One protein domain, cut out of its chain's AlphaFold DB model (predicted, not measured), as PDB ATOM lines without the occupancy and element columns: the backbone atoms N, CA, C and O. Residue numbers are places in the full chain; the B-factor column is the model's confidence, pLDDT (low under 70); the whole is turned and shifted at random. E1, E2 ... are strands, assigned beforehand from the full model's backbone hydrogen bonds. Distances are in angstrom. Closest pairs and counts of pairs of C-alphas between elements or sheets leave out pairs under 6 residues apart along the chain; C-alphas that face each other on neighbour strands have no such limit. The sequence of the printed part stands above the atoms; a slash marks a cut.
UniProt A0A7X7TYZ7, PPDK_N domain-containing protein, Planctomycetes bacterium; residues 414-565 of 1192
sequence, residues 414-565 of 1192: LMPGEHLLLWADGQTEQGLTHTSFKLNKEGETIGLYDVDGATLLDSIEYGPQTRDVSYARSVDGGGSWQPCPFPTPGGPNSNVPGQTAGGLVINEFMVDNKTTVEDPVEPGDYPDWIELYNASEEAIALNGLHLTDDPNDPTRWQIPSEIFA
ATOM      1  N   LEU A 414      53.884 -33.957  34.290       82.31
ATOM      2  CA  LEU A 414      52.804 -34.587  35.034       82.31
ATOM      3  C   LEU A 414      53.267 -34.830  36.463       82.31
ATOM      4  O   LEU A 414      54.295 -35.480  36.677       82.31
ATOM      5  N   MET A 415      52.517 -34.337  37.444       84.56
ATOM      6  CA  MET A 415      52.724 -34.660  38.856       84.56
ATOM      7  C   MET A 415      52.287 -36.109  39.147       84.56
ATOM      8  O   MET A 415      51.563 -36.706  38.346       84.56
ATOM      9  N   PRO A 416      52.707 -36.703  40.279       85.44
ATOM     10  CA  PRO A 416      52.268 -38.038  40.686       85.44
ATOM     11  C   PRO A 416      50.744 -38.192  40.663       85.44
ATOM     12  O   PRO A 416      50.029 -37.474  41.367       85.44
ATOM     13  N   GLY A 417      50.253 -39.153  39.879       84.06
ATOM     14  CA  GLY A 417      48.829 -39.443  39.747       84.06
ATOM     15  C   GLY A 417      48.042 -38.521  38.809       84.06
ATOM     16  O   GLY A 417      46.820 -38.629  38.795       84.06
ATOM     17  N   GLU A 418      48.697 -37.629  38.061       88.31
ATOM     18  CA  GLU A 418      48.043 -36.809  37.034       88.31
ATOM     19  C   GLU A 418      47.958 -37.520  35.676       88.31
ATOM     20  O   GLU A 418      48.776 -38.389  35.344       88.31
ATOM     21  N   HIS A 419      46.999 -37.065  34.866       92.38
ATOM     22  CA  HIS A 419      46.733 -37.522  33.505       92.38
ATOM     23  C   HIS A 419      46.903 -36.371  32.502       92.38
ATOM     24  O   HIS A 419      46.598 -35.218  32.818       92.38
ATOM     25  N   LEU A 420      47.363 -36.669  31.284       91.44
ATOM     26  CA  LEU A 420      47.407 -35.719  30.165       91.44
ATOM     27  C   LEU A 420      46.752 -36.323  28.929       91.44
ATOM     28  O   LEU A 420      47.173 -37.381  28.467       91.44
ATOM     29  N   LEU A 421      45.796 -35.600  28.351       93.50
ATOM     30  CA  LEU A 421      45.179 -35.947  27.076       93.50
ATOM     31  C   LEU A 421      45.967 -35.348  25.898       93.50
ATOM     32  O   LEU A 421      46.361 -34.181  25.934       93.50
ATOM     33  N   LEU A 422      46.163 -36.147  24.854       93.69
ATOM     34  CA  LEU A 422      46.825 -35.792  23.601       93.69
ATOM     35  C   LEU A 422      45.915 -36.150  22.423       93.69
ATOM     36  O   LEU A 422      45.409 -37.268  22.348       93.69
ATOM     37  N   TRP A 423      45.729 -35.227  21.489       95.69
ATOM     38  CA  TRP A 423      44.860 -35.381  20.326       95.69
ATOM     39  C   TRP A 423      45.620 -36.010  19.156       95.69
ATOM     40  O   TRP A 423      46.598 -35.465  18.646       95.69
ATOM     41  N   ALA A 424      45.180 -37.185  18.719       96.00
ATOM     42  CA  ALA A 424      45.747 -37.920  17.598       96.00
ATOM     43  C   ALA A 424      45.054 -37.538  16.282       96.00
ATOM     44  O   ALA A 424      44.295 -38.317  15.700       96.00
ATOM     45  N   ASP A 425      45.282 -36.308  15.824       94.31
ATOM     46  CA  ASP A 425      44.573 -35.704  14.694       94.31
ATOM     47  C   ASP A 425      45.470 -35.294  13.508       94.31
ATOM     48  O   ASP A 425      44.966 -34.916  12.447       94.31
ATOM     49  N   GLY A 426      46.790 -35.399  13.635       94.06
ATOM     50  CA  GLY A 426      47.727 -34.973  12.601       94.06
ATOM     51  C   GLY A 426      47.823 -33.457  12.400       94.06
ATOM     52  O   GLY A 426      48.345 -33.053  11.359       94.06
ATOM     53  N   GLN A 427      47.332 -32.637  13.336       92.31
ATOM     54  CA  GLN A 427      47.258 -31.171  13.223       92.31
ATOM     55  C   GLN A 427      48.108 -30.481  14.297       92.31
ATOM     56  O   GLN A 427      47.619 -29.754  15.159       92.31
ATOM     57  N   THR A 428      49.425 -30.678  14.238       87.12
ATOM     58  CA  THR A 428      50.386 -30.111  15.211       87.12
ATOM     59  C   THR A 428      50.319 -28.585  15.377       87.12
ATOM     60  O   THR A 428      50.787 -28.044  16.374       87.12
ATOM     61  N   GLU A 429      49.759 -27.871  14.402       81.69
ATOM     62  CA  GLU A 429      49.536 -26.428  14.438       81.69
ATOM     63  C   GLU A 429      48.445 -25.978  15.425       81.69
ATOM     64  O   GLU A 429      48.401 -24.791  15.746       81.69
ATOM     65  N   GLN A 430      47.588 -26.889  15.902       79.50
ATOM     66  CA  GLN A 430      46.498 -26.579  16.836       79.50
ATOM     67  C   GLN A 430      46.961 -26.481  18.296       79.50
ATOM     68  O   GLN A 430      46.322 -25.817  19.108       79.50
ATOM     69  N   GLY A 431      48.116 -27.055  18.639       75.12
ATOM     70  CA  GLY A 431      48.689 -26.889  19.970       75.12
ATOM     71  C   GLY A 431      49.674 -27.976  20.369       75.12
ATOM     72  O   GLY A 431      49.922 -28.939  19.650       75.12
ATOM     73  N   LEU A 432      50.227 -27.823  21.575       77.69
ATOM     74  CA  LEU A 432      51.272 -28.696  22.125       77.69
ATOM     75  C   LEU A 432      50.802 -30.134  22.390       77.69
ATOM     76  O   LEU A 432      51.631 -31.024  22.562       77.69
ATOM     77  N   THR A 433      49.490 -30.349  22.451       87.00
ATOM     78  CA  THR A 433      48.856 -31.643  22.713       87.00
ATOM     79  C   THR A 433      48.353 -32.330  21.443       87.00
ATOM     80  O   THR A 433      47.808 -33.420  21.556       87.00
ATOM     81  N   HIS A 434      48.538 -31.748  20.250       91.44
ATOM     82  CA  HIS A 434      48.106 -32.336  18.975       91.44
ATOM     83  C   HIS A 434      49.270 -33.051  18.284       91.44
ATOM     84  O   HIS A 434      50.328 -32.463  18.029       91.44
ATOM     85  N   THR A 435      49.089 -34.336  17.990       94.69
ATOM     86  CA  THR A 435      50.136 -35.181  17.405       94.69
ATOM     87  C   THR A 435      50.246 -35.006  15.889       94.69
ATOM     88  O   THR A 435      49.339 -34.515  15.223       94.69
ATOM     89  N   SER A 436      51.359 -35.448  15.299       95.44
ATOM     90  CA  SER A 436      51.568 -35.444  13.840       95.44
ATOM     91  C   SER A 436      50.916 -36.629  13.113       95.44
ATOM     92  O   SER A 436      51.129 -36.806  11.910       95.44
ATOM     93  N   PHE A 437      50.126 -37.450  13.812       96.19
ATOM     94  CA  PHE A 437      49.499 -38.653  13.266       96.19
ATOM     95  C   PHE A 437      48.049 -38.832  13.741       96.19
ATOM     96  O   PHE A 437      47.571 -38.123  14.619       96.19
ATOM     97  N   LYS A 438      47.342 -39.779  13.116       95.25
ATOM     98  CA  LYS A 438      45.991 -40.216  13.495       95.25
ATOM     99  C   LYS A 438      46.000 -41.691  13.830       95.25
ATOM    100  O   LYS A 438      46.847 -42.408  13.303       95.25
ATOM    101  N   LEU A 439      45.023 -42.130  14.617       96.62
ATOM    102  CA  LEU A 439      44.883 -43.537  14.958       96.62
ATOM    103  C   LEU A 439      44.061 -44.313  13.914       96.62
ATOM    104  O   LEU A 439      43.123 -43.805  13.293       96.62
ATOM    105  N   ASN A 440      44.410 -45.578  13.697       95.44
ATOM    106  CA  ASN A 440      43.743 -46.464  12.753       95.44
ATOM    107  C   ASN A 440      42.729 -47.371  13.454       95.44
ATOM    108  O   ASN A 440      43.072 -48.316  14.162       95.44
ATOM    109  N   LYS A 441      41.445 -47.164  13.149       94.44
ATOM    110  CA  LYS A 441      40.336 -47.949  13.716       94.44
ATOM    111  C   LYS A 441      40.418 -49.464  13.497       94.44
ATOM    112  O   LYS A 441      39.731 -50.191  14.204       94.44
ATOM    113  N   GLU A 442      41.171 -49.950  12.506       95.38
ATOM    114  CA  GLU A 442      41.337 -51.393  12.254       95.38
ATOM    115  C   GLU A 442      42.426 -52.029  13.146       95.38
ATOM    116  O   GLU A 442      42.530 -53.256  13.194       95.38
ATOM    117  N   GLY A 443      43.192 -51.214  13.879       93.94
ATOM    118  CA  GLY A 443      44.256 -51.631  14.792       93.94
ATOM    119  C   GLY A 443      45.658 -51.238  14.322       93.94
ATOM    120  O   GLY A 443      45.963 -51.297  13.128       93.94
ATOM    121  N   GLU A 444      46.514 -50.872  15.276       96.00
ATOM    122  CA  GLU A 444      47.951 -50.600  15.116       96.00
ATOM    123  C   GLU A 444      48.650 -50.633  16.495       96.00
ATOM    124  O   GLU A 444      48.144 -51.245  17.438       96.00
ATOM    125  N   THR A 445      49.835 -50.031  16.630       96.56
ATOM    126  CA  THR A 445      50.552 -49.931  17.910       96.56
ATOM    127  C   THR A 445      50.803 -48.479  18.285       96.56
ATOM    128  O   THR A 445      51.377 -47.750  17.491       96.56
ATOM    129  N   ILE A 446      50.467 -48.096  19.516       97.75
ATOM    130  CA  ILE A 446      50.872 -46.816  20.105       97.75
ATOM    131  C   ILE A 446      52.131 -47.066  20.931       97.75
ATOM    132  O   ILE A 446      52.131 -47.930  21.811       97.75
ATOM    133  N   GLY A 447      53.203 -46.337  20.643       96.88
ATOM    134  CA  GLY A 447      54.457 -46.393  21.389       96.88
ATOM    135  C   GLY A 447      54.795 -45.050  22.021       96.88
ATOM    136  O   GLY A 447      54.679 -44.019  21.363       96.88
ATOM    137  N   LEU A 448      55.244 -45.085  23.274       97.19
ATOM    138  CA  LEU A 448      55.777 -43.959  24.035       97.19
ATOM    139  C   LEU A 448      57.266 -44.205  24.301       97.19
ATOM    140  O   LEU A 448      57.634 -45.195  24.938       97.19
ATOM    141  N   TYR A 449      58.119 -43.303  23.825       97.06
ATOM    142  CA  TYR A 449      59.576 -43.402  23.912       97.06
ATOM    143  C   TYR A 449      60.179 -42.213  24.663       97.06
ATOM    144  O   TYR A 449      59.631 -41.108  24.661       97.06
ATOM    145  N   ASP A 450      61.331 -42.451  25.285       94.69
ATOM    146  CA  ASP A 450      62.112 -41.455  26.015       94.69
ATOM    147  C   ASP A 450      62.681 -40.367  25.077       94.69
ATOM    148  O   ASP A 450      62.575 -40.428  23.845       94.69
ATOM    149  N   VAL A 451      63.319 -39.354  25.664       91.25
ATOM    150  CA  VAL A 451      63.898 -38.194  24.966       91.25
ATOM    151  C   VAL A 451      64.994 -38.562  23.963       91.25
ATOM    152  O   VAL A 451      65.302 -37.781  23.064       91.25
ATOM    153  N   ASP A 452      65.593 -39.747  24.101       91.81
ATOM    154  CA  ASP A 452      66.589 -40.278  23.167       91.81
ATOM    155  C   ASP A 452      65.974 -40.833  21.865       91.81
ATOM    156  O   ASP A 452      66.717 -41.161  20.936       91.81
ATOM    157  N   GLY A 453      64.639 -40.940  21.794       89.44
ATOM    158  CA  GLY A 453      63.905 -41.507  20.662       89.44
ATOM    159  C   GLY A 453      64.140 -43.007  20.448       89.44
ATOM    160  O   GLY A 453      63.848 -43.520  19.369       89.44
ATOM    161  N   ALA A 454      64.706 -43.711  21.433       91.38
ATOM    162  CA  ALA A 454      65.111 -45.114  21.324       91.38
ATOM    163  C   ALA A 454      64.666 -45.975  22.517       91.38
ATOM    164  O   ALA A 454      64.354 -47.156  22.342       91.38
ATOM    165  N   THR A 455      64.632 -45.413  23.723       95.56
ATOM    166  CA  THR A 455      64.231 -46.121  24.939       95.56
ATOM    167  C   THR A 455      62.709 -46.178  25.020       95.56
ATOM    168  O   THR A 455      62.050 -45.158  25.166       95.56
ATOM    169  N   LEU A 456      62.133 -47.377  24.911       95.56
ATOM    170  CA  LEU A 456      60.689 -47.579  25.039       95.56
ATOM    171  C   LEU A 456      60.261 -47.434  26.508       95.56
ATOM    172  O   LEU A 456      60.750 -48.180  27.360       95.56
ATOM    173  N   LEU A 457      59.333 -46.515  26.779       94.94
ATOM    174  CA  LEU A 457      58.720 -46.329  28.096       94.94
ATOM    175  C   LEU A 457      57.476 -47.208  28.245       94.94
ATOM    176  O   LEU A 457      57.364 -47.961  29.210       94.94
ATOM    177  N   ASP A 458      56.571 -47.153  27.265       96.38
ATOM    178  CA  ASP A 458      55.348 -47.955  27.247       96.38
ATOM    179  C   ASP A 458      54.835 -48.158  25.816       96.38
ATOM    180  O   ASP A 458      55.126 -47.373  24.913       96.38
ATOM    181  N   SER A 459      54.065 -49.219  25.591       96.06
ATOM    182  CA  SER A 459      53.432 -49.468  24.295       96.06
ATOM    183  C   SER A 459      52.176 -50.310  24.424       96.06
ATOM    184  O   SER A 459      52.111 -51.209  25.266       96.06
ATOM    185  N   ILE A 460      51.237 -50.106  23.505       96.19
ATOM    186  CA  ILE A 460      50.039 -50.928  23.369       96.19
ATOM    187  C   ILE A 460      49.773 -51.252  21.898       96.19
ATOM    188  O   ILE A 460      49.609 -50.363  21.068       96.19
ATOM    189  N   GLU A 461      49.713 -52.544  21.581       96.44
ATOM    190  CA  GLU A 461      49.188 -53.050  20.313       96.44
ATOM    191  C   GLU A 461      47.688 -53.313  20.474       96.44
ATOM    192  O   GLU A 461      47.267 -54.011  21.403       96.44
ATOM    193  N   TYR A 462      46.877 -52.761  19.573       95.81
ATOM    194  CA  TYR A 462      45.425 -52.859  19.640       95.81
ATOM    195  C   TYR A 462      44.825 -53.299  18.300       95.81
ATOM    196  O   TYR A 462      45.363 -53.036  17.231       95.81
ATOM    197  N   GLY A 463      43.713 -54.034  18.363       94.75
ATOM    198  CA  GLY A 463      42.972 -54.505  17.186       94.75
ATOM    199  C   GLY A 463      41.837 -53.556  16.782       94.75
ATOM    200  O   GLY A 463      41.788 -52.429  17.266       94.75
ATOM    201  N   PRO A 464      40.869 -54.008  15.965       95.75
ATOM    202  CA  PRO A 464      39.740 -53.180  15.554       95.75
ATOM    203  C   PRO A 464      38.988 -52.553  16.737       95.75
ATOM    204  O   PRO A 464      38.585 -53.262  17.663       95.75
ATOM    205  N   GLN A 465      38.789 -51.238  16.685       96.75
ATOM    206  CA  GLN A 465      38.126 -50.452  17.730       96.75
ATOM    207  C   GLN A 465      36.667 -50.148  17.382       96.75
ATOM    208  O   GLN A 465      36.253 -50.177  16.220       96.75
ATOM    209  N   THR A 466      35.865 -49.888  18.415       95.38
ATOM    210  CA  THR A 466      34.454 -49.510  18.271       95.38
ATOM    211  C   THR A 466      34.320 -48.010  18.475       95.38
ATOM    212  O   THR A 466      34.863 -47.476  19.432       95.38
ATOM    213  N   ARG A 467      33.563 -47.350  17.594       95.94
ATOM    214  CA  ARG A 467      33.230 -45.927  17.713       95.94
ATOM    215  C   ARG A 467      32.737 -45.572  19.113       95.94
ATOM    216  O   ARG A 467      31.886 -46.290  19.638       95.94
ATOM    217  N   ASP A 468      33.205 -44.436  19.629       95.94
ATOM    218  CA  ASP A 468      32.815 -43.873  20.932       95.94
ATOM    219  C   ASP A 468      33.049 -44.832  22.124       95.94
ATOM    220  O   ASP A 468      32.435 -44.690  23.180       95.94
ATOM    221  N   VAL A 469      33.933 -45.825  21.969       96.12
ATOM    222  CA  VAL A 469      34.369 -46.739  23.035       96.12
ATOM    223  C   VAL A 469      35.885 -46.644  23.135       96.12
ATOM    224  O   VAL A 469      36.590 -46.975  22.183       96.12
ATOM    225  N   SER A 470      36.391 -46.196  24.281       96.94
ATOM    226  CA  SER A 470      37.831 -46.128  24.518       96.94
ATOM    227  C   SER A 470      38.380 -47.505  24.882       96.94
ATOM    228  O   SER A 470      37.650 -48.450  25.205       96.94
ATOM    229  N   TYR A 471      39.696 -47.636  24.829       97.31
ATOM    230  CA  TYR A 471      40.434 -48.783  25.321       97.31
ATOM    231  C   TYR A 471      41.341 -48.295  26.447       97.31
ATOM    232  O   TYR A 471      42.176 -47.420  26.242       97.31
ATOM    233  N   ALA A 472      41.140 -48.831  27.648       96.56
ATOM    234  CA  ALA A 472      41.712 -48.299  28.879       96.56
ATOM    235  C   ALA A 472      42.420 -49.392  29.678       96.56
ATOM    236  O   ALA A 472      42.023 -50.566  29.650       96.56
ATOM    237  N   ARG A 473      43.433 -49.020  30.461       95.31
ATOM    238  CA  ARG A 473      43.939 -49.889  31.528       95.31
ATOM    239  C   ARG A 473      42.839 -50.093  32.573       95.31
ATOM    240  O   ARG A 473      42.185 -49.155  32.996       95.31
ATOM    241  N   SER A 474      42.646 -51.328  33.030       91.81
ATOM    242  CA  SER A 474      41.620 -51.694  34.029       91.81
ATOM    243  C   SER A 474      41.764 -50.993  35.388       91.81
ATOM    244  O   SER A 474      40.791 -50.905  36.131       91.81
ATOM    245  N   VAL A 475      42.970 -50.522  35.703       91.75
ATOM    246  CA  VAL A 475      43.337 -49.649  36.825       91.75
ATOM    247  C   VAL A 475      44.464 -48.757  36.305       91.75
ATOM    248  O   VAL A 475      45.314 -49.269  35.568       91.75
ATOM    249  N   ASP A 476      44.506 -47.480  36.685       92.25
ATOM    250  CA  ASP A 476      45.542 -46.550  36.214       92.25
ATOM    251  C   ASP A 476      46.955 -47.086  36.471       92.25
ATOM    252  O   ASP A 476      47.253 -47.631  37.542       92.25
ATOM    253  N   GLY A 477      47.824 -46.999  35.461       90.19
ATOM    254  CA  GLY A 477      49.182 -47.559  35.523       90.19
ATOM    255  C   GLY A 477      49.266 -49.096  35.556       90.19
ATOM    256  O   GLY A 477      50.361 -49.655  35.543       90.19
ATOM    257  N   GLY A 478      48.138 -49.814  35.595       89.44
ATOM    258  CA  GLY A 478      48.085 -51.276  35.698       89.44
ATOM    259  C   GLY A 478      48.260 -51.999  34.358       89.44
ATOM    260  O   GLY A 478      47.878 -51.506  33.307       89.44
ATOM    261  N   GLY A 479      48.796 -53.222  34.356       89.06
ATOM    262  CA  GLY A 479      49.172 -53.939  33.121       89.06
ATOM    263  C   GLY A 479      48.048 -54.552  32.263       89.06
ATOM    264  O   GLY A 479      48.347 -55.127  31.223       89.06
ATOM    265  N   SER A 480      46.781 -54.514  32.690       92.81
ATOM    266  CA  SER A 480      45.660 -55.166  31.978       92.81
ATOM    267  C   SER A 480      44.767 -54.140  31.287       92.81
ATOM    268  O   SER A 480      44.368 -53.184  31.942       92.81
ATOM    269  N   TRP A 481      44.409 -54.375  30.021       95.75
ATOM    270  CA  TRP A 481      43.598 -53.480  29.181       95.75
ATOM    271  C   TRP A 481      42.190 -54.026  28.919       95.75
ATOM    272  O   TRP A 481      41.995 -55.243  28.839       95.75
ATOM    273  N   GLN A 482      41.210 -53.137  28.765       95.62
ATOM    274  CA  GLN A 482      39.818 -53.479  28.474       95.62
ATOM    275  C   GLN A 482      39.108 -52.382  27.661       95.62
ATOM    276  O   GLN A 482      39.452 -51.209  27.794       95.62
ATOM    277  N   PRO A 483      38.079 -52.729  26.862       95.88
ATOM    278  CA  PRO A 483      37.178 -51.732  26.293       95.88
ATOM    279  C   PRO A 483      36.409 -51.010  27.403       95.88
ATOM    280  O   PRO A 483      35.875 -51.662  28.306       95.88
ATOM    281  N   CYS A 484      36.313 -49.690  27.304       92.81
ATOM    282  CA  CYS A 484      35.617 -48.826  28.242       92.81
ATOM    283  C   CYS A 484      34.478 -48.082  27.514       92.81
ATOM    284  O   CYS A 484      34.715 -47.132  26.770       92.81
ATOM    285  N   PRO A 485      33.212 -48.523  27.673       91.50
ATOM    286  CA  PRO A 485      32.061 -47.872  27.032       91.50
ATOM    287  C   PRO A 485      31.764 -46.459  27.554       91.50
ATOM    288  O   PRO A 485      30.946 -45.758  26.968       91.50
ATOM    289  N   PHE A 486      32.367 -46.082  28.683       91.69
ATOM    290  CA  PHE A 486      32.246 -44.771  29.309       91.69
ATOM    291  C   PHE A 486      33.667 -44.228  29.509       91.69
ATOM    292  O   PHE A 486      34.272 -44.561  30.525       91.69
ATOM    293  N   PRO A 487      34.220 -43.480  28.539       92.44
ATOM    294  CA  PRO A 487      35.612 -43.041  28.586       92.44
ATOM    295  C   PRO A 487      35.891 -42.162  29.809       92.44
ATOM    296  O   PRO A 487      35.000 -41.438  30.268       92.44
ATOM    297  N   THR A 488      37.123 -42.203  30.311       93.12
ATOM    298  CA  THR A 488      37.542 -41.550  31.564       93.12
ATOM    299  C   THR A 488      38.644 -40.492  31.378       93.12
ATOM    300  O   THR A 488      39.548 -40.420  32.203       93.12
ATOM    301  N   PRO A 489      38.562 -39.598  30.368       90.12
ATOM    302  CA  PRO A 489      39.627 -38.639  30.085       90.12
ATOM    303  C   PRO A 489      39.882 -37.701  31.276       90.12
ATOM    304  O   PRO A 489      38.963 -37.069  31.804       90.12
ATOM    305  N   GLY A 490      41.143 -37.584  31.681       83.94
ATOM    306  CA  GLY A 490      41.586 -36.763  32.807       83.94
ATOM    307  C   GLY A 490      41.195 -37.309  34.184       83.94
ATOM    308  O   GLY A 490      41.350 -36.597  35.178       83.94
ATOM    309  N   GLY A 491      40.652 -38.528  34.256       87.00
ATOM    310  CA  GLY A 491      40.151 -39.144  35.480       87.00
ATOM    311  C   GLY A 491      40.598 -40.600  35.637       87.00
ATOM    312  O   GLY A 491      41.219 -41.172  34.750       87.00
ATOM    313  N   PRO A 492      40.302 -41.229  36.787       89.50
ATOM    314  CA  PRO A 492      40.723 -42.599  37.026       89.50
ATOM    315  C   PRO A 492      39.868 -43.615  36.265       89.50
ATOM    316  O   PRO A 492      38.637 -43.592  36.352       89.50
ATOM    317  N   ASN A 493      40.514 -44.603  35.638       90.31
ATOM    318  CA  ASN A 493      39.837 -45.672  34.888       90.31
ATOM    319  C   ASN A 493      38.989 -46.605  35.782       90.31
ATOM    320  O   ASN A 493      38.222 -47.440  35.293       90.31
ATOM    321  N   SER A 494      39.161 -46.541  37.110       88.81
ATOM    322  CA  SER A 494      38.416 -47.358  38.073       88.81
ATOM    323  C   SER A 494      38.350 -46.720  39.465       88.81
ATOM    324  O   SER A 494      39.126 -45.835  39.802       88.81
ATOM    325  N   ASN A 495      37.495 -47.260  40.336       84.75
ATOM    326  CA  ASN A 495      37.421 -46.852  41.747       84.75
ATOM    327  C   ASN A 495      38.568 -47.410  42.620       84.75
ATOM    328  O   ASN A 495      38.575 -47.205  43.835       84.75
ATOM    329  N   VAL A 496      39.491 -48.180  42.041       79.94
ATOM    330  CA  VAL A 496      40.686 -48.688  42.726       79.94
ATOM    331  C   VAL A 496      41.828 -47.695  42.490       79.94
ATOM    332  O   VAL A 496      42.023 -47.302  41.341       79.94
ATOM    333  N   PRO A 497      42.597 -47.304  43.529       78.44
ATOM    334  CA  PRO A 497      43.743 -46.417  43.354       78.44
ATOM    335  C   PRO A 497      44.717 -46.931  42.289       78.44
ATOM    336  O   PRO A 497      45.012 -48.131  42.249       78.44
ATOM    337  N   GLY A 498      45.221 -46.011  41.463       78.12
ATOM    338  CA  GLY A 498      46.247 -46.288  40.459       78.12
ATOM    339  C   GLY A 498      47.521 -46.893  41.055       78.12
ATOM    340  O   GLY A 498      47.808 -46.751  42.248       78.12
ATOM    341  N   GLN A 499      48.293 -47.599  40.230       81.69
ATOM    342  CA  GLN A 499      49.595 -48.124  40.644       81.69
ATOM    343  C   GLN A 499      50.646 -47.006  40.686       81.69
ATOM    344  O   GLN A 499      50.684 -46.165  39.799       81.69
ATOM    345  N   THR A 500      51.525 -47.025  41.692       69.44
ATOM    346  CA  THR A 500      52.489 -45.939  41.976       69.44
ATOM    347  C   THR A 500      53.958 -46.306  41.718       69.44
ATOM    348  O   THR A 500      54.864 -45.628  42.193       69.44
ATOM    349  N   ALA A 501      54.223 -47.382  40.967       67.44
ATOM    350  CA  ALA A 501      55.583 -47.847  40.653       67.44
ATOM    351  C   ALA A 501      55.858 -48.017  39.141       67.44
ATOM    352  O   ALA A 501      56.784 -48.737  38.767       67.44
ATOM    353  N   GLY A 502      55.035 -47.410  38.278       73.31
ATOM    354  CA  GLY A 502      55.000 -47.673  36.833       73.31
ATOM    355  C   GLY A 502      55.699 -46.645  35.936       73.31
ATOM    356  O   GLY A 502      55.886 -46.934  34.759       73.31
ATOM    357  N   GLY A 503      56.102 -45.478  36.454       89.56
ATOM    358  CA  GLY A 503      56.636 -44.397  35.608       89.56
ATOM    359  C   GLY A 503      55.545 -43.719  34.770       89.56
ATOM    360  O   GLY A 503      54.387 -43.692  35.173       89.56
ATOM    361  N   LEU A 504      55.903 -43.164  33.612       94.88
ATOM    362  CA  LEU A 504      54.939 -42.603  32.660       94.88
ATOM    363  C   LEU A 504      54.407 -43.705  31.740       94.88
ATOM    364  O   LEU A 504      55.196 -44.405  31.107       94.88
ATOM    365  N   VAL A 505      53.085 -43.834  31.639       96.00
ATOM    366  CA  VAL A 505      52.430 -44.872  30.827       96.00
ATOM    367  C   VAL A 505      51.330 -44.298  29.938       96.00
ATOM    368  O   VAL A 505      50.757 -43.256  30.246       96.00
ATOM    369  N   ILE A 506      50.990 -45.018  28.869       97.19
ATOM    370  CA  ILE A 506      49.753 -44.812  28.109       97.19
ATOM    371  C   ILE A 506      48.623 -45.430  28.936       97.19
ATOM    372  O   ILE A 506      48.692 -46.615  29.269       97.19
ATOM    373  N   ASN A 507      47.606 -44.654  29.299       96.56
ATOM    374  CA  ASN A 507      46.584 -45.072  30.263       96.56
ATOM    375  C   ASN A 507      45.247 -45.435  29.619       96.56
ATOM    376  O   ASN A 507      44.623 -46.436  29.982       96.56
ATOM    377  N   GLU A 508      44.833 -44.636  28.645       97.62
ATOM    378  CA  GLU A 508      43.580 -44.776  27.918       97.62
ATOM    379  C   GLU A 508      43.750 -44.179  26.518       97.62
ATOM    380  O   GLU A 508      44.577 -43.296  26.312       97.62
ATOM    381  N   PHE A 509      43.019 -44.673  25.527       97.81
ATOM    382  CA  PHE A 509      42.936 -44.031  24.215       97.81
ATOM    383  C   PHE A 509      41.588 -44.325  23.562       97.81
ATOM    384  O   PHE A 509      40.941 -45.329  23.869       97.81
ATOM    385  N   MET A 510      41.169 -43.483  22.623       97.38
ATOM    386  CA  MET A 510      39.978 -43.725  21.813       97.38
ATOM    387  C   MET A 510      40.274 -43.534  20.335       97.38
ATOM    388  O   MET A 510      40.888 -42.549  19.929       97.38
ATOM    389  N   VAL A 511      39.759 -44.471  19.541       94.50
ATOM    390  CA  VAL A 511      39.841 -44.460  18.082       94.50
ATOM    391  C   VAL A 511      38.425 -44.416  17.501       94.50
ATOM    392  O   VAL A 511      37.574 -45.212  17.891       94.50
ATOM    393  N   ASP A 512      38.174 -43.511  16.553       94.31
ATOM    394  CA  ASP A 512      36.845 -43.127  16.041       94.31
ATOM    395  C   ASP A 512      35.959 -42.463  17.112       94.31
ATOM    396  O   ASP A 512      34.835 -42.899  17.374       94.31
ATOM    397  N   ASN A 513      36.466 -41.382  17.712       95.00
ATOM    398  CA  ASN A 513      35.680 -40.469  18.547       95.00
ATOM    399  C   ASN A 513      34.722 -39.642  17.669       95.00
ATOM    400  O   ASN A 513      35.090 -39.135  16.604       95.00
ATOM    401  N   LYS A 514      33.447 -39.575  18.041       94.69
ATOM    402  CA  LYS A 514      32.412 -38.824  17.312       94.69
ATOM    403  C   LYS A 514      31.491 -38.042  18.230       94.69
ATOM    404  O   LYS A 514      30.848 -37.112  17.746       94.69
ATOM    405  N   THR A 515      31.360 -38.454  19.489       92.38
ATOM    406  CA  THR A 515      30.411 -37.840  20.424       92.38
ATOM    407  C   THR A 515      30.904 -37.731  21.865       92.38
ATOM    408  O   THR A 515      30.171 -37.183  22.686       92.38
ATOM    409  N   THR A 516      32.093 -38.243  22.214       91.44
ATOM    410  CA  THR A 516      32.472 -38.380  23.629       91.44
ATOM    411  C   THR A 516      33.301 -37.221  24.165       91.44
ATOM    412  O   THR A 516      32.862 -36.562  25.101       91.44
ATOM    413  N   VAL A 517      34.490 -36.973  23.607       89.69
ATOM    414  CA  VAL A 517      35.414 -35.941  24.111       89.69
ATOM    415  C   VAL A 517      35.661 -34.940  22.996       89.69
ATOM    416  O   VAL A 517      36.122 -35.321  21.927       89.69
ATOM    417  N   GLU A 518      35.289 -33.691  23.218       91.69
ATOM    418  CA  GLU A 518      35.431 -32.615  22.237       91.69
ATOM    419  C   GLU A 518      36.804 -31.951  22.381       91.69
ATOM    420  O   GLU A 518      37.303 -31.814  23.504       91.69
ATOM    421  N   ASP A 519      37.407 -31.542  21.266       84.62
ATOM    422  CA  ASP A 519      38.637 -30.752  21.303       84.62
ATOM    423  C   ASP A 519      38.352 -29.330  21.840       84.62
ATOM    424  O   ASP A 519      37.529 -28.609  21.271       84.62
ATOM    425  N   PRO A 520      39.012 -28.882  22.929       77.19
ATOM    426  CA  PRO A 520      38.837 -27.532  23.454       77.19
ATOM    427  C   PRO A 520      39.334 -26.425  22.509       77.19
ATOM    428  O   PRO A 520      38.944 -25.270  22.703       77.19
ATOM    429  N   VAL A 521      40.196 -26.734  21.532       74.56
ATOM    430  CA  VAL A 521      40.727 -25.750  20.572       74.56
ATOM    431  C   VAL A 521      39.778 -25.554  19.385       74.56
ATOM    432  O   VAL A 521      39.592 -24.415  18.942       74.56
ATOM    433  N   GLU A 522      39.123 -26.617  18.914       81.69
ATOM    434  CA  GLU A 522      38.139 -26.573  17.828       81.69
ATOM    435  C   GLU A 522      36.754 -27.108  18.259       81.69
ATOM    436  O   GLU A 522      36.426 -28.277  18.043       81.69
ATOM    437  N   PRO A 523      35.882 -26.241  18.822       80.19
ATOM    438  CA  PRO A 523      34.543 -26.640  19.240       80.19
ATOM    439  C   PRO A 523      33.728 -27.279  18.106       80.19
ATOM    440  O   PRO A 523      33.550 -26.702  17.027       80.19
ATOM    441  N   GLY A 524      33.166 -28.448  18.383       84.25
ATOM    442  CA  GLY A 524      32.417 -29.306  17.474       84.25
ATOM    443  C   GLY A 524      33.249 -30.408  16.817       84.25
ATOM    444  O   GLY A 524      32.651 -31.241  16.127       84.25
ATOM    445  N   ASP A 525      34.572 -30.434  17.017       91.12
ATOM    446  CA  ASP A 525      35.435 -31.515  16.540       91.12
ATOM    447  C   ASP A 525      35.688 -32.584  17.617       91.12
ATOM    448  O   ASP A 525      35.788 -32.310  18.813       91.12
ATOM    449  N   TYR A 526      35.773 -33.837  17.167       94.81
ATOM    450  CA  TYR A 526      35.922 -35.024  18.018       94.81
ATOM    451  C   TYR A 526      37.085 -35.886  17.507       94.81
ATOM    452  O   TYR A 526      36.854 -36.951  16.922       94.81
ATOM    453  N   PRO A 527      38.338 -35.427  17.650       94.94
ATOM    454  CA  PRO A 527      39.493 -36.190  17.203       94.94
ATOM    455  C   PRO A 527      39.743 -37.428  18.073       94.94
ATOM    456  O   PRO A 527      39.263 -37.544  19.207       94.94
ATOM    457  N   ASP A 528      40.505 -38.373  17.522       96.56
ATOM    458  CA  ASP A 528      41.052 -39.493  18.288       96.56
ATOM    459  C   ASP A 528      41.988 -38.949  19.374       96.56
ATOM    460  O   ASP A 528      42.557 -37.865  19.224       96.56
ATOM    461  N   TRP A 529      42.165 -39.677  20.472       97.06
ATOM    462  CA  TRP A 529      42.993 -39.195  21.578       97.06
ATOM    463  C   TRP A 529      43.709 -40.314  22.318       97.06
ATOM    464  O   TRP A 529      43.287 -41.471  22.308       97.06
ATOM    465  N   ILE A 530      44.805 -39.933  22.966       98.00
ATOM    466  CA  ILE A 530      45.686 -40.767  23.775       98.00
ATOM    467  C   ILE A 530      45.856 -40.071  25.123       98.00
ATOM    468  O   ILE A 530      46.164 -38.887  25.181       98.00
ATOM    469  N   GLU A 531      45.686 -40.802  26.212       97.25
ATOM    470  CA  GLU A 531      45.918 -40.333  27.567       97.25
ATOM    471  C   GLU A 531      47.213 -40.921  28.127       97.25
ATOM    472  O   GLU A 531      47.448 -42.132  28.068       97.25
ATOM    473  N   LEU A 532      48.038 -40.063  28.721       96.88
ATOM    474  CA  LEU A 532      49.198 -40.448  29.513       96.88
ATOM    475  C   LEU A 532      48.886 -40.330  31.005       96.88
ATOM    476  O   LEU A 532      48.189 -39.407  31.407       96.88
ATOM    477  N   TYR A 533      49.458 -41.209  31.825       95.06
ATOM    478  CA  TYR A 533      49.342 -41.177  33.286       95.06
ATOM    479  C   TYR A 533      50.713 -41.283  33.951       95.06
ATOM    480  O   TYR A 533      51.535 -42.125  33.568       95.06
ATOM    481  N   ASN A 534      50.955 -40.458  34.973       94.50
ATOM    482  CA  ASN A 534      52.147 -40.569  35.809       94.50
ATOM    483  C   ASN A 534      51.903 -41.528  36.988       94.50
ATOM    484  O   ASN A 534      51.429 -41.137  38.055       94.50
ATOM    485  N   ALA A 535      52.313 -42.782  36.801       91.81
ATOM    486  CA  ALA A 535      52.301 -43.855  37.790       91.81
ATOM    487  C   ALA A 535      53.550 -43.861  38.699       91.81
ATOM    488  O   ALA A 535      53.930 -44.924  39.197       91.81
ATOM    489  N   SER A 536      54.249 -42.735  38.873       87.12
ATOM    490  CA  SER A 536      55.420 -42.607  39.758       87.12
ATOM    491  C   SER A 536      55.151 -41.696  40.961       87.12
ATOM    492  O   SER A 536      54.107 -41.055  41.043       87.12
ATOM    493  N   GLU A 537      56.092 -41.647  41.905       85.06
ATOM    494  CA  GLU A 537      56.034 -40.761  43.080       85.06
ATOM    495  C   GLU A 537      56.682 -39.383  42.839       85.06
ATOM    496  O   GLU A 537      56.648 -38.534  43.724       85.06
ATOM    497  N   GLU A 538      57.226 -39.133  41.642       83.88
ATOM    498  CA  GLU A 538      57.911 -37.885  41.280       83.88
ATOM    499  C   GLU A 538      57.255 -37.221  40.059       83.88
ATOM    500  O   GLU A 538      56.564 -37.868  39.272       83.88
ATOM    501  N   ALA A 539      57.464 -35.915  39.873       80.12
ATOM    502  CA  ALA A 539      57.009 -35.228  38.665       80.12
ATOM    503  C   ALA A 539      57.815 -35.695  37.438       80.12
ATOM    504  O   ALA A 539      59.046 -35.741  37.482       80.12
ATOM    505  N   ILE A 540      57.134 -36.010  36.333       87.31
ATOM    506  CA  ILE A 540      57.771 -36.450  35.083       87.31
ATOM    507  C   ILE A 540      57.666 -35.344  34.040       87.31
ATOM    508  O   ILE A 540      56.566 -34.944  33.674       87.31
ATOM    509  N   ALA A 541      58.811 -34.884  33.535       86.81
ATOM    510  CA  ALA A 541      58.879 -34.001  32.376       86.81
ATOM    511  C   ALA A 541      58.604 -34.785  31.083       86.81
ATOM    512  O   ALA A 541      59.194 -35.835  30.848       86.81
ATOM    513  N   LEU A 542      57.721 -34.249  30.246       88.56
ATOM    514  CA  LEU A 542      57.271 -34.845  28.991       88.56
ATOM    515  C   LEU A 542      57.980 -34.259  27.766       88.56
ATOM    516  O   LEU A 542      57.919 -34.839  26.686       88.56
ATOM    517  N   ASN A 543      58.641 -33.108  27.901       85.38
ATOM    518  CA  ASN A 543      59.301 -32.447  26.776       85.38
ATOM    519  C   ASN A 543      60.346 -33.342  26.127       85.38
ATOM    520  O   ASN A 543      61.221 -33.894  26.794       85.38
ATOM    521  N   GLY A 544      60.291 -33.409  24.804       87.62
ATOM    522  CA  GLY A 544      61.231 -34.180  24.014       87.62
ATOM    523  C   GLY A 544      60.954 -35.680  23.985       87.62
ATOM    524  O   GLY A 544      61.599 -36.345  23.179       87.62
ATOM    525  N   LEU A 545      60.015 -36.205  24.791       94.38
ATOM    526  CA  LEU A 545      59.516 -37.577  24.643       94.38
ATOM    527  C   LEU A 545      58.849 -37.746  23.278       94.38
ATOM    528  O   LEU A 545      58.406 -36.770  22.670       94.38
ATOM    529  N   HIS A 546      58.742 -38.984  22.807       95.69
ATOM    530  CA  HIS A 546      58.155 -39.270  21.503       95.69
ATOM    531  C   HIS A 546      56.936 -40.183  21.622       95.69
ATOM    532  O   HIS A 546      56.956 -41.163  22.367       95.69
ATOM    533  N   LEU A 547      55.893 -39.884  20.847       96.75
ATOM    534  CA  LEU A 547      54.788 -40.799  20.576       96.75
ATOM    535  C   LEU A 547      54.760 -41.174  19.100       96.75
ATOM    536  O   LEU A 547      55.109 -40.386  18.218       96.75
ATOM    537  N   THR A 548      54.311 -42.395  18.843       96.38
ATOM    538  CA  THR A 548      54.184 -42.931  17.493       96.38
ATOM    539  C   THR A 548      53.051 -43.948  17.404       96.38
ATOM    540  O   THR A 548      52.792 -44.683  18.356       96.38
ATOM    541  N   ASP A 549      52.416 -44.003  16.241       95.12
ATOM    542  CA  ASP A 549      51.540 -45.068  15.741       95.12
ATOM    543  C   ASP A 549      52.306 -46.120  14.896       95.12
ATOM    544  O   ASP A 549      51.740 -47.131  14.480       95.12
ATOM    545  N   ASP A 550      53.604 -45.905  14.624       94.31
ATOM    546  CA  ASP A 550      54.475 -46.838  13.893       94.31
ATOM    547  C   ASP A 550      55.737 -47.176  14.711       94.31
ATOM    548  O   ASP A 550      56.671 -46.374  14.778       94.31
ATOM    549  N   PRO A 551      55.840 -48.390  15.282       89.12
ATOM    550  CA  PRO A 551      57.019 -48.824  16.034       89.12
ATOM    551  C   PRO A 551      58.338 -48.808  15.244       89.12
ATOM    552  O   PRO A 551      59.406 -48.872  15.850       89.12
ATOM    553  N   ASN A 552      58.293 -48.757  13.906       92.81
ATOM    554  CA  ASN A 552      59.492 -48.646  13.067       92.81
ATOM    555  C   ASN A 552      59.981 -47.199  12.907       92.81
ATOM    556  O   ASN A 552      61.092 -46.992  12.416       92.81
ATOM    557  N   ASP A 553      59.176 -46.222  13.323       94.94
ATOM    558  CA  ASP A 553      59.516 -44.804  13.400       94.94
ATOM    559  C   ASP A 553      59.172 -44.276  14.808       94.94
ATOM    560  O   ASP A 553      58.135 -43.640  15.015       94.94
ATOM    561  N   PRO A 554      60.022 -44.558  15.818       92.94
ATOM    562  CA  PRO A 554      59.781 -44.164  17.209       92.94
ATOM    563  C   PRO A 554      59.759 -42.645  17.425       92.94
ATOM    564  O   PRO A 554      59.397 -42.194  18.505       92.94
ATOM    565  N   THR A 555      60.120 -41.852  16.410       94.44
ATOM    566  CA  THR A 555      60.261 -40.393  16.484       94.44
ATOM    567  C   THR A 555      59.183 -39.620  15.711       94.44
ATOM    568  O   THR A 555      59.363 -38.426  15.473       94.44
ATOM    569  N   ARG A 556      58.067 -40.262  15.311       93.31
ATOM    570  CA  ARG A 556      57.018 -39.635  14.467       93.31
ATOM    571  C   ARG A 556      56.485 -38.318  15.013       93.31
ATOM    572  O   ARG A 556      56.342 -37.356  14.252       93.31
ATOM    573  N   TRP A 557      56.175 -38.272  16.303       94.62
ATOM    574  CA  TRP A 557      55.811 -37.039  16.980       94.62
ATOM    575  C   TRP A 557      56.650 -36.875  18.233       94.62
ATOM    576  O   TRP A 557      56.621 -37.716  19.128       94.62
ATOM    577  N   GLN A 558      57.395 -35.779  18.293       92.00
ATOM    578  CA  GLN A 558      58.067 -35.359  19.506       92.00
ATOM    579  C   GLN A 558      57.137 -34.417  20.270       92.00
ATOM    580  O   GLN A 558      56.683 -33.418  19.710       92.00
ATOM    581  N   ILE A 559      56.906 -34.699  21.552       88.56
ATOM    582  CA  ILE A 559      56.292 -33.740  22.468       88.56
ATOM    583  C   ILE A 559      57.178 -32.484  22.458       88.56
ATOM    584  O   ILE A 559      58.369 -32.599  22.773       88.56
ATOM    585  N   PRO A 560      56.650 -31.300  22.090       81.69
ATOM    586  CA  PRO A 560      57.463 -30.127  21.780       81.69
ATOM    587  C   PRO A 560      58.580 -29.838  22.799       81.69
ATOM    588  O   PRO A 560      58.347 -29.699  24.004       81.69
ATOM    589  N   SER A 561      59.819 -29.750  22.300       65.88
ATOM    590  CA  SER A 561      61.015 -29.460  23.106       65.88
ATOM    591  C   SER A 561      61.120 -27.987  23.509       65.88
ATOM    592  O   SER A 561      61.742 -27.669  24.518       65.88
ATOM    593  N   GLU A 562      60.515 -27.097  22.719       57.78
ATOM    594  CA  GLU A 562      60.420 -25.660  22.973       57.78
ATOM    595  C   GLU A 562      58.955 -25.305  23.220       57.78
ATOM    596  O   GLU A 562      58.136 -25.274  22.304       57.78
ATOM    597  N   ILE A 563      58.621 -25.052  24.481       58.09
ATOM    598  CA  ILE A 563      57.356 -24.434  24.863       58.09
ATOM    599  C   ILE A 563      57.644 -22.932  24.976       58.09
ATOM    600  O   ILE A 563      58.622 -22.533  25.607       58.09
ATOM    601  N   PHE A 564      56.837 -22.070  24.356       61.75
ATOM    602  CA  PHE A 564      56.804 -20.683  24.823       61.75
ATOM    603  C   PHE A 564      56.267 -20.743  26.242       61.75
ATOM    604  O   PHE A 564      55.176 -21.273  26.435       61.75
ATOM    605  N   ALA A 565      57.050 -20.285  27.222       65.62
ATOM    606  CA  ALA A 565      56.612 -20.324  28.607       65.62
ATOM    607  C   ALA A 565      55.224 -19.684  28.702       65.62
ATOM    608  O   ALA A 565      55.102 -18.514  28.320       65.62
TER     609      ALA A 565
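What this domain is: This is residues 414 to 565 of the 1192 residues of the protein "PPDK_N domain-containing protein" of Planctomycetes bacterium (UniProt A0A7X7TYZ7). Little is regular structure: amid long loops, two antiparallel sheets, strongly twisted E1-E7-E6-E4-E5 and smaller E3-E2-E8, stand face to face as a sandwich, strands crossed at 39 degrees. The printed part has 152 residues, no named helix and eight named strands, E1 to E8 in chain order, holding 46 residues: all strand. It is compact, radius of gyration of the C-alphas 14.3 A, spans 37 by 34 by 31 A.

Where its parts are: E1 is residues 419 to 424, from C-alpha 419 (46.733, -37.522, 33.505); E2 444 to 449, E3 456 to 462, E4 470 to 473, E5 481 to 484. E6, 503 to 510, is 21.6 A long; E7, 528 to 535, 22.9 A. E8, 546 to 548, ends at C-alpha 548 (54.184, -42.931, 17.493).

How they stand to each other: In the hairpin E6 and E7, N 507 and O 531 are within hydrogen-bond range, 2.8 A. The closest C-alphas of E3 and E6, Asp 458 and Val 505, are 5.6 A apart.

The domain as a whole: The printed part has no cut; links E1 to E2, E5 to E6 and E6 to E7 are long. Residues 500 to 501 and 561 to 565 have pLDDT under 70.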